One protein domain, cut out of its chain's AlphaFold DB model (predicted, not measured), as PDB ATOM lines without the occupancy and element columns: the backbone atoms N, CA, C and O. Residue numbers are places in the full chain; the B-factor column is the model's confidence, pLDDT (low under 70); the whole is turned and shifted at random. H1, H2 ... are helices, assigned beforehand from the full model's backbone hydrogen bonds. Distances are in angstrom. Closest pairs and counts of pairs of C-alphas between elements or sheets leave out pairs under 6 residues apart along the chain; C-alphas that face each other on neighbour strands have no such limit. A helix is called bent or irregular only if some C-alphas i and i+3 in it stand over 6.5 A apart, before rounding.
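This is residues 192 to 258 of the 266 residues of an uncharacterized protein of Oxytricha trifallax (UniProt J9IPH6). Two long helices are set roughly as a T: H1 is the stem, and its last residues reach the side of H3, which runs crosswise to it. A short helix, H2, stands off from both in the stretch that leads from the end of H1 to the start of H3, and H2, the two links and H3 make a loose, open loop. Residues 192 to 205, of which 194 to 205 belong to H1, stick out as an arm, and at the other end residues 251 to 257 also stand free. The printed part has 67 residues with three named helices, in the order H1, H2, H3, and no named strand; the class is all helix. The whole is loose, with a radius of gyration of the C-alphas of 14.5 A, and spans 44 by 31 by 20 A.

H1 is residues 194 to 212, beginning with C-alpha 194 at (-38.614, -15.161, -6.495) and measuring 26.5 A from first to last C-alpha. H2 is residues 219 to 228, 14.3 A long, and its first C-alpha, that of Pro 219, is at (-8.807, -24.794, -10.353). H3, the longest helix, is residues 233 to 253 and measures 30.7 A; its last C-alpha, that of Phe 253, is at (-15.211, -24.090, -32.261).

H1 and H3 only just touch, with 3 pairs of C-alphas within 8 A. The closest C-alphas of the two are those of Trp 212 and Val 246, 6.4 A apart. H1 touches H3 with residues 211 to 212 alone, and H3 touches H1 with residues 243 to 246 alone. Their lines stand about perpendicular, at 80 degrees. H1 and H2 are apart, but only just, with their closest C-alphas at 8.1 A. H2 and H3 are apart as well. In H1 and H2 every O i to N i+4 pair is within hydrogen-bond range; in H3 it is 16 of 17. No helix is bent.

The two C-alphas farthest apart are those of Arg 192 and Lys 255, at 44.6 A. Without the stretches that stand free, the body is 46 residues spanning 28 by 22 by 17 A, with a radius of gyration of 10.6 A. The printed part has no cut. The link from H1 to H2, 6 residues, is short, and that from H2 to H3, 4 residues, is tight; neither is long. The mean pLDDT of the printed part is 83.7, and no printed residue is under 70.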
ATOM      1  N   ARG A 192     -43.812 -13.853  -6.242       87.38
ATOM      2  CA  ARG A 192     -44.073 -15.068  -5.458       87.38
ATOM      3  C   ARG A 192     -43.007 -16.109  -5.796       87.38
ATOM      4  O   ARG A 192     -42.837 -16.452  -6.958       87.38
ATOM      5  N   PHE A 193     -42.309 -16.604  -4.777       89.06
ATOM      6  CA  PHE A 193     -41.205 -17.563  -4.912       89.06
ATOM      7  C   PHE A 193     -39.971 -17.058  -5.691       89.06
ATOM      8  O   PHE A 193     -39.198 -17.858  -6.220       89.06
ATOM      9  N   GLY A 194     -39.751 -15.737  -5.759       85.75
ATOM     10  CA  GLY A 194     -38.614 -15.161  -6.495       85.75
ATOM     11  C   GLY A 194     -37.248 -15.679  -6.026       85.75
ATOM     12  O   GLY A 194     -36.385 -15.977  -6.850       85.75
ATOM     13  N   THR A 195     -37.069 -15.873  -4.716       83.12
ATOM     14  CA  THR A 195     -35.822 -16.401  -4.139       83.12
ATOM     15  C   THR A 195     -35.529 -17.823  -4.614       83.12
ATOM     16  O   THR A 195     -34.391 -18.138  -4.949       83.12
ATOM     17  N   GLN A 196     -36.552 -18.679  -4.686       91.25
ATOM     18  CA  GLN A 196     -36.424 -20.059  -5.150       91.25
ATOM     19  C   GLN A 196     -36.062 -20.101  -6.635       91.25
ATOM     20  O   GLN A 196     -35.144 -20.820  -7.015       91.25
ATOM     21  N   ILE A 197     -36.729 -19.294  -7.465       92.12
ATOM     22  CA  ILE A 197     -36.439 -19.219  -8.903       92.12
ATOM     23  C   ILE A 197     -35.000 -18.749  -9.137       92.12
ATOM     24  O   ILE A 197     -34.279 -19.363  -9.919       92.12
ATOM     25  N   MET A 198     -34.554 -17.712  -8.423       86.62
ATOM     26  CA  MET A 198     -33.171 -17.234  -8.508       86.62
ATOM     27  C   MET A 198     -32.164 -18.292  -8.051       86.62
ATOM     28  O   MET A 198     -31.142 -18.480  -8.706       86.62
ATOM     29  N   ALA A 199     -32.453 -19.019  -6.969       88.31
ATOM     30  CA  ALA A 199     -31.590 -20.099  -6.501       88.31
ATOM     31  C   ALA A 199     -31.472 -21.225  -7.543       88.31
ATOM     32  O   ALA A 199     -30.364 -21.668  -7.833       88.31
ATOM     33  N   ILE A 200     -32.589 -21.638  -8.154       93.62
ATOM     34  CA  ILE A 200     -32.604 -22.651  -9.221       93.62
ATOM     35  C   ILE A 200     -31.831 -22.151 -10.445       93.62
ATOM     36  O   ILE A 200     -31.020 -22.892 -10.993       93.62
ATOM     37  N   ALA A 201     -32.029 -20.894 -10.849       93.06
ATOM     38  CA  ALA A 201     -31.331 -20.301 -11.984       93.06
ATOM     39  C   ALA A 201     -29.812 -20.244 -11.755       93.06
ATOM     40  O   ALA A 201     -29.043 -20.659 -12.619       93.06
ATOM     41  N   ILE A 202     -29.368 -19.793 -10.578       89.81
ATOM     42  CA  ILE A 202     -27.944 -19.755 -10.222       89.81
ATOM     43  C   ILE A 202     -27.369 -21.171 -10.170       89.81
ATOM     44  O   ILE A 202     -26.291 -21.408 -10.712       89.81
ATOM     45  N   MET A 203     -28.086 -22.121  -9.565       88.88
ATOM     46  CA  MET A 203     -27.645 -23.513  -9.505       88.88
ATOM     47  C   MET A 203     -27.507 -24.107 -10.910       88.88
ATOM     48  O   MET A 203     -26.491 -24.726 -11.210       88.88
ATOM     49  N   TYR A 204     -28.473 -23.847 -11.793       93.69
ATOM     50  CA  TYR A 204     -28.414 -24.255 -13.195       93.69
ATOM     51  C   TYR A 204     -27.192 -23.664 -13.906       93.69
ATOM     52  O   TYR A 204     -26.457 -24.400 -14.557       93.69
ATOM     53  N   VAL A 205     -26.921 -22.365 -13.735       90.75
ATOM     54  CA  VAL A 205     -25.739 -21.707 -14.317       90.75
ATOM     55  C   VAL A 205     -24.447 -22.336 -13.793       90.75
ATOM     56  O   VAL A 205     -23.561 -22.643 -14.588       90.75
ATOM     57  N   ILE A 206     -24.329 -22.576 -12.483       87.38
ATOM     58  CA  ILE A 206     -23.135 -23.199 -11.892       87.38
ATOM     59  C   ILE A 206     -22.948 -24.624 -12.427       87.38
ATOM     60  O   ILE A 206     -21.845 -24.976 -12.841       87.38
ATOM     61  N   SER A 207     -24.013 -25.428 -12.459       86.62
ATOM     62  CA  SER A 207     -23.988 -26.794 -12.991       86.62
ATOM     63  C   SER A 207     -23.644 -26.827 -14.479       86.62
ATOM     64  O   SER A 207     -22.831 -27.651 -14.889       86.62
ATOM     65  N   TYR A 208     -24.202 -25.911 -15.272       89.19
ATOM     66  CA  TYR A 208     -23.901 -25.787 -16.695       89.19
ATOM     67  C   TYR A 208     -22.423 -25.458 -16.922       89.19
ATOM     68  O   TYR A 208     -21.743 -26.183 -17.643       89.19
ATOM     69  N   ASN A 209     -21.894 -24.436 -16.237       87.06
ATOM     70  CA  ASN A 209     -20.477 -24.068 -16.321       87.06
ATOM     71  C   ASN A 209     -19.570 -25.219 -15.857       87.06
ATOM     72  O   ASN A 209     -18.540 -25.488 -16.466       87.06
ATOM     73  N   PHE A 210     -19.956 -25.939 -14.803       83.69
ATOM     74  CA  PHE A 210     -19.171 -27.060 -14.289       83.69
ATOM     75  C   PHE A 210     -19.108 -28.255 -15.253       83.69
ATOM     76  O   PHE A 210     -18.093 -28.963 -15.284       83.69
ATOM     77  N   LEU A 211     -20.188 -28.516 -15.994       83.06
ATOM     78  CA  LEU A 211     -20.303 -29.678 -16.874       83.06
ATOM     79  C   LEU A 211     -19.774 -29.385 -18.286       83.06
ATOM     80  O   LEU A 211     -19.020 -30.191 -18.826       83.06
ATOM     81  N   TRP A 212     -20.123 -28.224 -18.845       82.75
ATOM     82  CA  TRP A 212     -19.840 -27.862 -20.237       82.75
ATOM     83  C   TRP A 212     -18.633 -26.932 -20.410       82.75
ATOM     84  O   TRP A 212     -18.004 -26.934 -21.460       82.75
ATOM     85  N   GLU A 213     -18.255 -26.151 -19.397       83.44
ATOM     86  CA  GLU A 213     -17.161 -25.175 -19.520       83.44
ATOM     87  C   GLU A 213     -16.193 -25.235 -18.326       83.44
ATOM     88  O   GLU A 213     -15.958 -24.233 -17.644       83.44
ATOM     89  N   PRO A 214     -15.558 -26.396 -18.061       76.69
ATOM     90  CA  PRO A 214     -14.677 -26.558 -16.902       76.69
ATOM     91  C   PRO A 214     -13.467 -25.609 -16.918       76.69
ATOM     92  O   PRO A 214     -12.901 -25.322 -15.865       76.69
ATOM     93  N   HIS A 215     -13.086 -25.100 -18.093       75.69
ATOM     94  CA  HIS A 215     -11.995 -24.142 -18.269       75.69
ATOM     95  C   HIS A 215     -12.311 -22.750 -17.696       75.69
ATOM     96  O   HIS A 215     -11.388 -22.040 -17.302       75.69
ATOM     97  N   ASN A 216     -13.592 -22.381 -17.588       80.69
ATOM     98  CA  ASN A 216     -14.025 -21.114 -16.993       80.69
ATOM     99  C   ASN A 216     -14.005 -21.148 -15.456       80.69
ATOM    100  O   ASN A 216     -14.129 -20.111 -14.802       80.69
ATOM    101  N   MET A 217     -13.814 -22.326 -14.852       78.88
ATOM    102  CA  MET A 217     -13.733 -22.472 -13.403       78.88
ATOM    103  C   MET A 217     -12.296 -22.398 -12.888       78.88
ATOM    104  O   MET A 217     -11.393 -23.096 -13.346       78.88
ATOM    105  N   THR A 218     -12.095 -21.607 -11.832       81.00
ATOM    106  CA  THR A 218     -10.822 -21.560 -11.104       81.00
ATOM    107  C   THR A 218     -10.457 -22.964 -10.595       81.00
ATOM    108  O   THR A 218     -11.290 -23.604  -9.945       81.00
ATOM    109  N   PRO A 219      -9.209 -23.442 -10.762       78.94
ATOM    110  CA  PRO A 219      -8.807 -24.794 -10.353       78.94
ATOM    111  C   PRO A 219      -9.018 -25.068  -8.855       78.94
ATOM    112  O   PRO A 219      -9.301 -26.195  -8.455       78.94
ATOM    113  N   SER A 220      -8.940 -24.027  -8.017       75.88
ATOM    114  CA  SER A 220      -9.274 -24.114  -6.589       75.88
ATOM    115  C   SER A 220     -10.750 -24.461  -6.358       75.88
ATOM    116  O   SER A 220     -11.066 -25.334  -5.557       75.88
ATOM    117  N   PHE A 221     -11.657 -23.821  -7.103       81.00
ATOM    118  CA  PHE A 221     -13.092 -24.085  -7.016       81.00
ATOM    119  C   PHE A 221     -13.422 -25.498  -7.502       81.00
ATOM    120  O   PHE A 221     -14.146 -26.223  -6.828       81.00
ATOM    121  N   MET A 222     -12.803 -25.919  -8.606       79.38
ATOM    122  CA  MET A 222     -12.918 -27.276  -9.136       79.38
ATOM    123  C   MET A 222     -12.500 -28.324  -8.092       79.38
ATOM    124  O   MET A 222     -13.260 -29.245  -7.806       79.38
ATOM    125  N   LYS A 223     -11.327 -28.151  -7.462       82.44
ATOM    126  CA  LYS A 223     -10.827 -29.044  -6.403       82.44
ATOM    127  C   LYS A 223     -11.781 -29.109  -5.211       82.44
ATOM    128  O   LYS A 223     -12.042 -30.189  -4.690       82.44
ATOM    129  N   THR A 224     -12.312 -27.967  -4.790       82.19
ATOM    130  CA  THR A 224     -13.315 -27.903  -3.726       82.19
ATOM    131  C   THR A 224     -14.577 -28.669  -4.111       82.19
ATOM    132  O   THR A 224     -15.060 -29.468  -3.314       82.19
ATOM    133  N   LEU A 225     -15.077 -28.499  -5.337       79.81
ATOM    134  CA  LEU A 225     -16.272 -29.203  -5.799       79.81
ATOM    135  C   LEU A 225     -16.054 -30.719  -5.854       79.81
ATOM    136  O   LEU A 225     -16.921 -31.474  -5.423       79.81
ATOM    137  N   TYR A 226     -14.880 -31.157  -6.313       79.12
ATOM    138  CA  TYR A 226     -14.490 -32.566  -6.280       79.12
ATOM    139  C   TYR A 226     -14.484 -33.115  -4.851       79.12
ATOM    140  O   TYR A 226     -15.120 -34.138  -4.601       79.12
ATOM    141  N   ASN A 227     -13.864 -32.401  -3.906       82.31
ATOM    142  CA  ASN A 227     -13.826 -32.801  -2.499       82.31
ATOM    143  C   ASN A 227     -15.225 -32.891  -1.867       82.31
ATOM    144  O   ASN A 227     -15.470 -33.797  -1.081       82.31
ATOM    145  N   TYR A 228     -16.140 -31.974  -2.197       81.25
ATOM    146  CA  TYR A 228     -17.507 -31.993  -1.659       81.25
ATOM    147  C   TYR A 228     -18.406 -33.042  -2.311       81.25
ATOM    148  O   TYR A 228     -19.371 -33.486  -1.700       81.25
ATOM    149  N   SER A 229     -18.115 -33.430  -3.551       80.31
ATOM    150  CA  SER A 229     -18.993 -34.307  -4.321       80.31
ATOM    151  C   SER A 229     -18.951 -35.785  -3.919       80.31
ATOM    152  O   SER A 229     -19.755 -36.536  -4.455       80.31
ATOM    153  N   ASN A 230     -18.047 -36.202  -3.014       78.19
ATOM    154  CA  ASN A 230     -17.916 -37.583  -2.513       78.19
ATOM    155  C   ASN A 230     -18.094 -38.662  -3.603       78.19
ATOM    156  O   ASN A 230     -18.780 -39.663  -3.409       78.19
ATOM    157  N   ARG A 231     -17.490 -38.433  -4.774       76.25
ATOM    158  CA  ARG A 231     -17.714 -39.264  -5.962       76.25
ATOM    159  C   ARG A 231     -17.073 -40.631  -5.827       76.25
ATOM    160  O   ARG A 231     -15.949 -40.771  -5.343       76.25
ATOM    161  N   THR A 232     -17.759 -41.627  -6.365       85.50
ATOM    162  CA  THR A 232     -17.174 -42.946  -6.596       85.50
ATOM    163  C   THR A 232     -16.165 -42.888  -7.749       85.50
ATOM    164  O   THR A 232     -16.230 -42.023  -8.625       85.50
ATOM    165  N   LYS A 233     -15.214 -43.834  -7.788       84.75
ATOM    166  CA  LYS A 233     -14.196 -43.889  -8.858       84.75
ATOM    167  C   LYS A 233     -14.816 -43.985 -10.262       84.75
ATOM    168  O   LYS A 233     -14.260 -43.436 -11.207       84.75
ATOM    169  N   GLY A 234     -15.967 -44.652 -10.386       85.62
ATOM    170  CA  GLY A 234     -16.695 -44.778 -11.651       85.62
ATOM    171  C   GLY A 234     -17.296 -43.454 -12.132       85.62
ATOM    172  O   GLY A 234     -17.164 -43.112 -13.302       85.62
ATOM    173  N   GLU A 235     -17.889 -42.671 -11.229       85.19
ATOM    174  CA  GLU A 235     -18.437 -41.347 -11.560       85.19
ATOM    175  C   GLU A 235     -17.343 -40.349 -11.932       85.19
ATOM    176  O   GLU A 235     -17.537 -39.542 -12.838       85.19
ATOM    177  N   ALA A 236     -16.192 -40.407 -11.254       83.69
ATOM    178  CA  ALA A 236     -15.037 -39.586 -11.607       83.69
ATOM    179  C   ALA A 236     -14.575 -39.882 -13.041       83.69
ATOM    180  O   ALA A 236     -14.486 -38.964 -13.849       83.69
ATOM    181  N   PHE A 237     -14.406 -41.166 -13.380       86.69
ATOM    182  CA  PHE A 237     -14.025 -41.589 -14.728       86.69
ATOM    183  C   PHE A 237     -15.038 -41.150 -15.795       86.69
ATOM    184  O   PHE A 237     -14.650 -40.599 -16.823       86.69
ATOM    185  N   LEU A 238     -16.339 -41.343 -15.547       86.31
ATOM    186  CA  LEU A 238     -17.391 -40.918 -16.476       86.31
ATOM    187  C   LEU A 238     -17.362 -39.401 -16.708       86.31
ATOM    188  O   LEU A 238     -17.509 -38.934 -17.835       86.31
ATOM    189  N   LEU A 239     -17.175 -38.630 -15.639       84.38
ATOM    190  CA  LEU A 239     -17.194 -37.176 -15.692       84.38
ATOM    191  C   LEU A 239     -15.948 -36.609 -16.378       84.38
ATOM    192  O   LEU A 239     -16.054 -35.636 -17.125       84.38
ATOM    193  N   ASP A 240     -14.793 -37.239 -16.181       84.19
ATOM    194  CA  ASP A 240     -13.565 -36.884 -16.886       84.19
ATOM    195  C   ASP A 240     -13.676 -37.238 -18.381       84.19
ATOM    196  O   ASP A 240     -13.378 -36.393 -19.225       84.19
ATOM    197  N   ALA A 241     -14.245 -38.399 -18.731       86.31
ATOM    198  CA  ALA A 241     -14.517 -38.773 -20.123       86.31
ATOM    199  C   ALA A 241     -15.513 -37.820 -20.818       86.31
ATOM    200  O   ALA A 241     -15.328 -37.447 -21.980       86.31
ATOM    201  N   MET A 242     -16.568 -37.377 -20.121       84.69
ATOM    202  CA  MET A 242     -17.485 -36.355 -20.649       84.69
ATOM    203  C   MET A 242     -16.756 -35.033 -20.905       84.69
ATOM    204  O   MET A 242     -16.954 -34.406 -21.945       84.69
ATOM    205  N   ARG A 243     -15.879 -34.615 -19.989       82.88
ATOM    206  CA  ARG A 243     -15.119 -33.367 -20.122       82.88
ATOM    207  C   ARG A 243     -14.115 -33.400 -21.255       82.88
ATOM    208  O   ARG A 243     -13.996 -32.403 -21.959       82.88
ATOM    209  N   GLU A 244     -13.422 -34.516 -21.454       83.88
ATOM    210  CA  GLU A 244     -12.518 -34.673 -22.592       83.88
ATOM    211  C   GLU A 244     -13.265 -34.491 -23.916       83.88
ATOM    212  O   GLU A 244     -12.824 -33.708 -24.755       83.88
ATOM    213  N   ASN A 245     -14.446 -35.102 -24.063       85.44
ATOM    214  CA  ASN A 245     -15.287 -34.914 -25.248       85.44
ATOM    215  C   ASN A 245     -15.701 -33.449 -25.451       85.44
ATOM    216  O   ASN A 245     -15.650 -32.930 -26.565       85.44
ATOM    217  N   VAL A 246     -16.075 -32.754 -24.375       84.38
ATOM    218  CA  VAL A 246     -16.458 -31.338 -24.443       84.38
ATOM    219  C   VAL A 246     -15.272 -30.443 -24.811       84.38
ATOM    220  O   VAL A 246     -15.425 -29.535 -25.623       84.38
ATOM    221  N   VAL A 247     -14.079 -30.703 -24.270       81.50
ATOM    222  CA  VAL A 247     -12.861 -29.950 -24.612       81.50
ATOM    223  C   VAL A 247     -12.443 -30.203 -26.061       81.50
ATOM    224  O   VAL A 247     -12.027 -29.260 -26.735       81.50
ATOM    225  N   LEU A 248     -12.561 -31.439 -26.553       83.31
ATOM    226  CA  LEU A 248     -12.294 -31.770 -27.956       83.31
ATOM    227  C   LEU A 248     -13.237 -31.003 -28.885       83.31
ATOM    228  O   LEU A 248     -12.757 -30.274 -29.749       83.31
ATOM    229  N   ASN A 249     -14.545 -31.049 -28.621       83.94
ATOM    230  CA  ASN A 249     -15.524 -30.269 -29.379       83.94
ATOM    231  C   ASN A 249     -15.241 -28.759 -29.281       83.94
ATOM    232  O   ASN A 249     -15.280 -28.044 -30.276       83.94
ATOM    233  N   GLY A 250     -14.904 -28.258 -28.091       80.31
ATOM    234  CA  GLY A 250     -14.603 -26.844 -27.863       80.31
ATOM    235  C   GLY A 250     -13.394 -26.335 -28.654       80.31
ATOM    236  O   GLY A 250     -13.415 -25.194 -29.117       80.31
ATOM    237  N   LYS A 251     -12.366 -27.166 -28.865       81.69
ATOM    238  CA  LYS A 251     -11.193 -26.811 -29.685       81.69
ATOM    239  C   LYS A 251     -11.550 -26.570 -31.148       81.69
ATOM    240  O   LYS A 251     -10.959 -25.684 -31.768       81.69
ATOM    241  N   ASP A 252     -12.525 -27.305 -31.673       84.75
ATOM    242  CA  ASP A 252     -12.982 -27.128 -33.051       84.75
ATOM    243  C   ASP A 252     -13.697 -25.783 -33.239       84.75
ATOM    244  O   ASP A 252     -13.481 -25.100 -34.247       84.75
ATOM    245  N   PHE A 253     -14.481 -25.361 -32.240       82.50
ATOM    246  CA  PHE A 253     -15.211 -24.090 -32.261       82.50
ATOM    247  C   PHE A 253     -14.337 -22.876 -31.908       82.50
ATOM    248  O   PHE A 253     -14.490 -21.816 -32.516       82.50
ATOM    249  N   TYR A 254     -13.395 -23.008 -30.970       81.88
ATOM    250  CA  TYR A 254     -12.609 -21.891 -30.431       81.88
ATOM    251  C   TYR A 254     -11.105 -22.042 -30.693       81.88
ATOM    252  O   TYR A 254     -10.294 -22.126 -29.771       81.88
ATOM    253  N   LYS A 255     -10.709 -22.008 -31.969       78.94
ATOM    254  CA  LYS A 255      -9.313 -22.212 -32.417       78.94
ATOM    255  C   LYS A 255      -8.284 -21.254 -31.804       78.94
ATOM    256  O   LYS A 255      -7.113 -21.603 -31.701       78.94
ATOM    257  N   SER A 256      -8.697 -20.045 -31.426       80.44
ATOM    258  CA  SER A 256      -7.820 -19.035 -30.820       80.44
ATOM    259  C   SER A 256      -7.747 -19.124 -29.295       80.44
ATOM    260  O   SER A 256      -6.960 -18.398 -28.685       80.44
ATOM    261  N   HIS A 257      -8.577 -19.956 -28.661       75.50
ATOM    262  CA  HIS A 257      -8.600 -20.061 -27.213       75.50
ATOM    263  C   HIS A 257      -7.559 -21.079 -26.757       75.50
ATOM    264  O   HIS A 257      -7.562 -22.241 -27.165       75.50
ATOM    265  N   ASN A 258      -6.625 -20.629 -25.920       73.94
ATOM    266  CA  ASN A 258      -5.606 -21.505 -25.372       73.94
ATOM    267  C   ASN A 258      -6.251 -22.314 -24.244       73.94
ATOM    268  O   ASN A 258      -6.254 -21.894 -23.086       73.94
TER     269      ASN A 258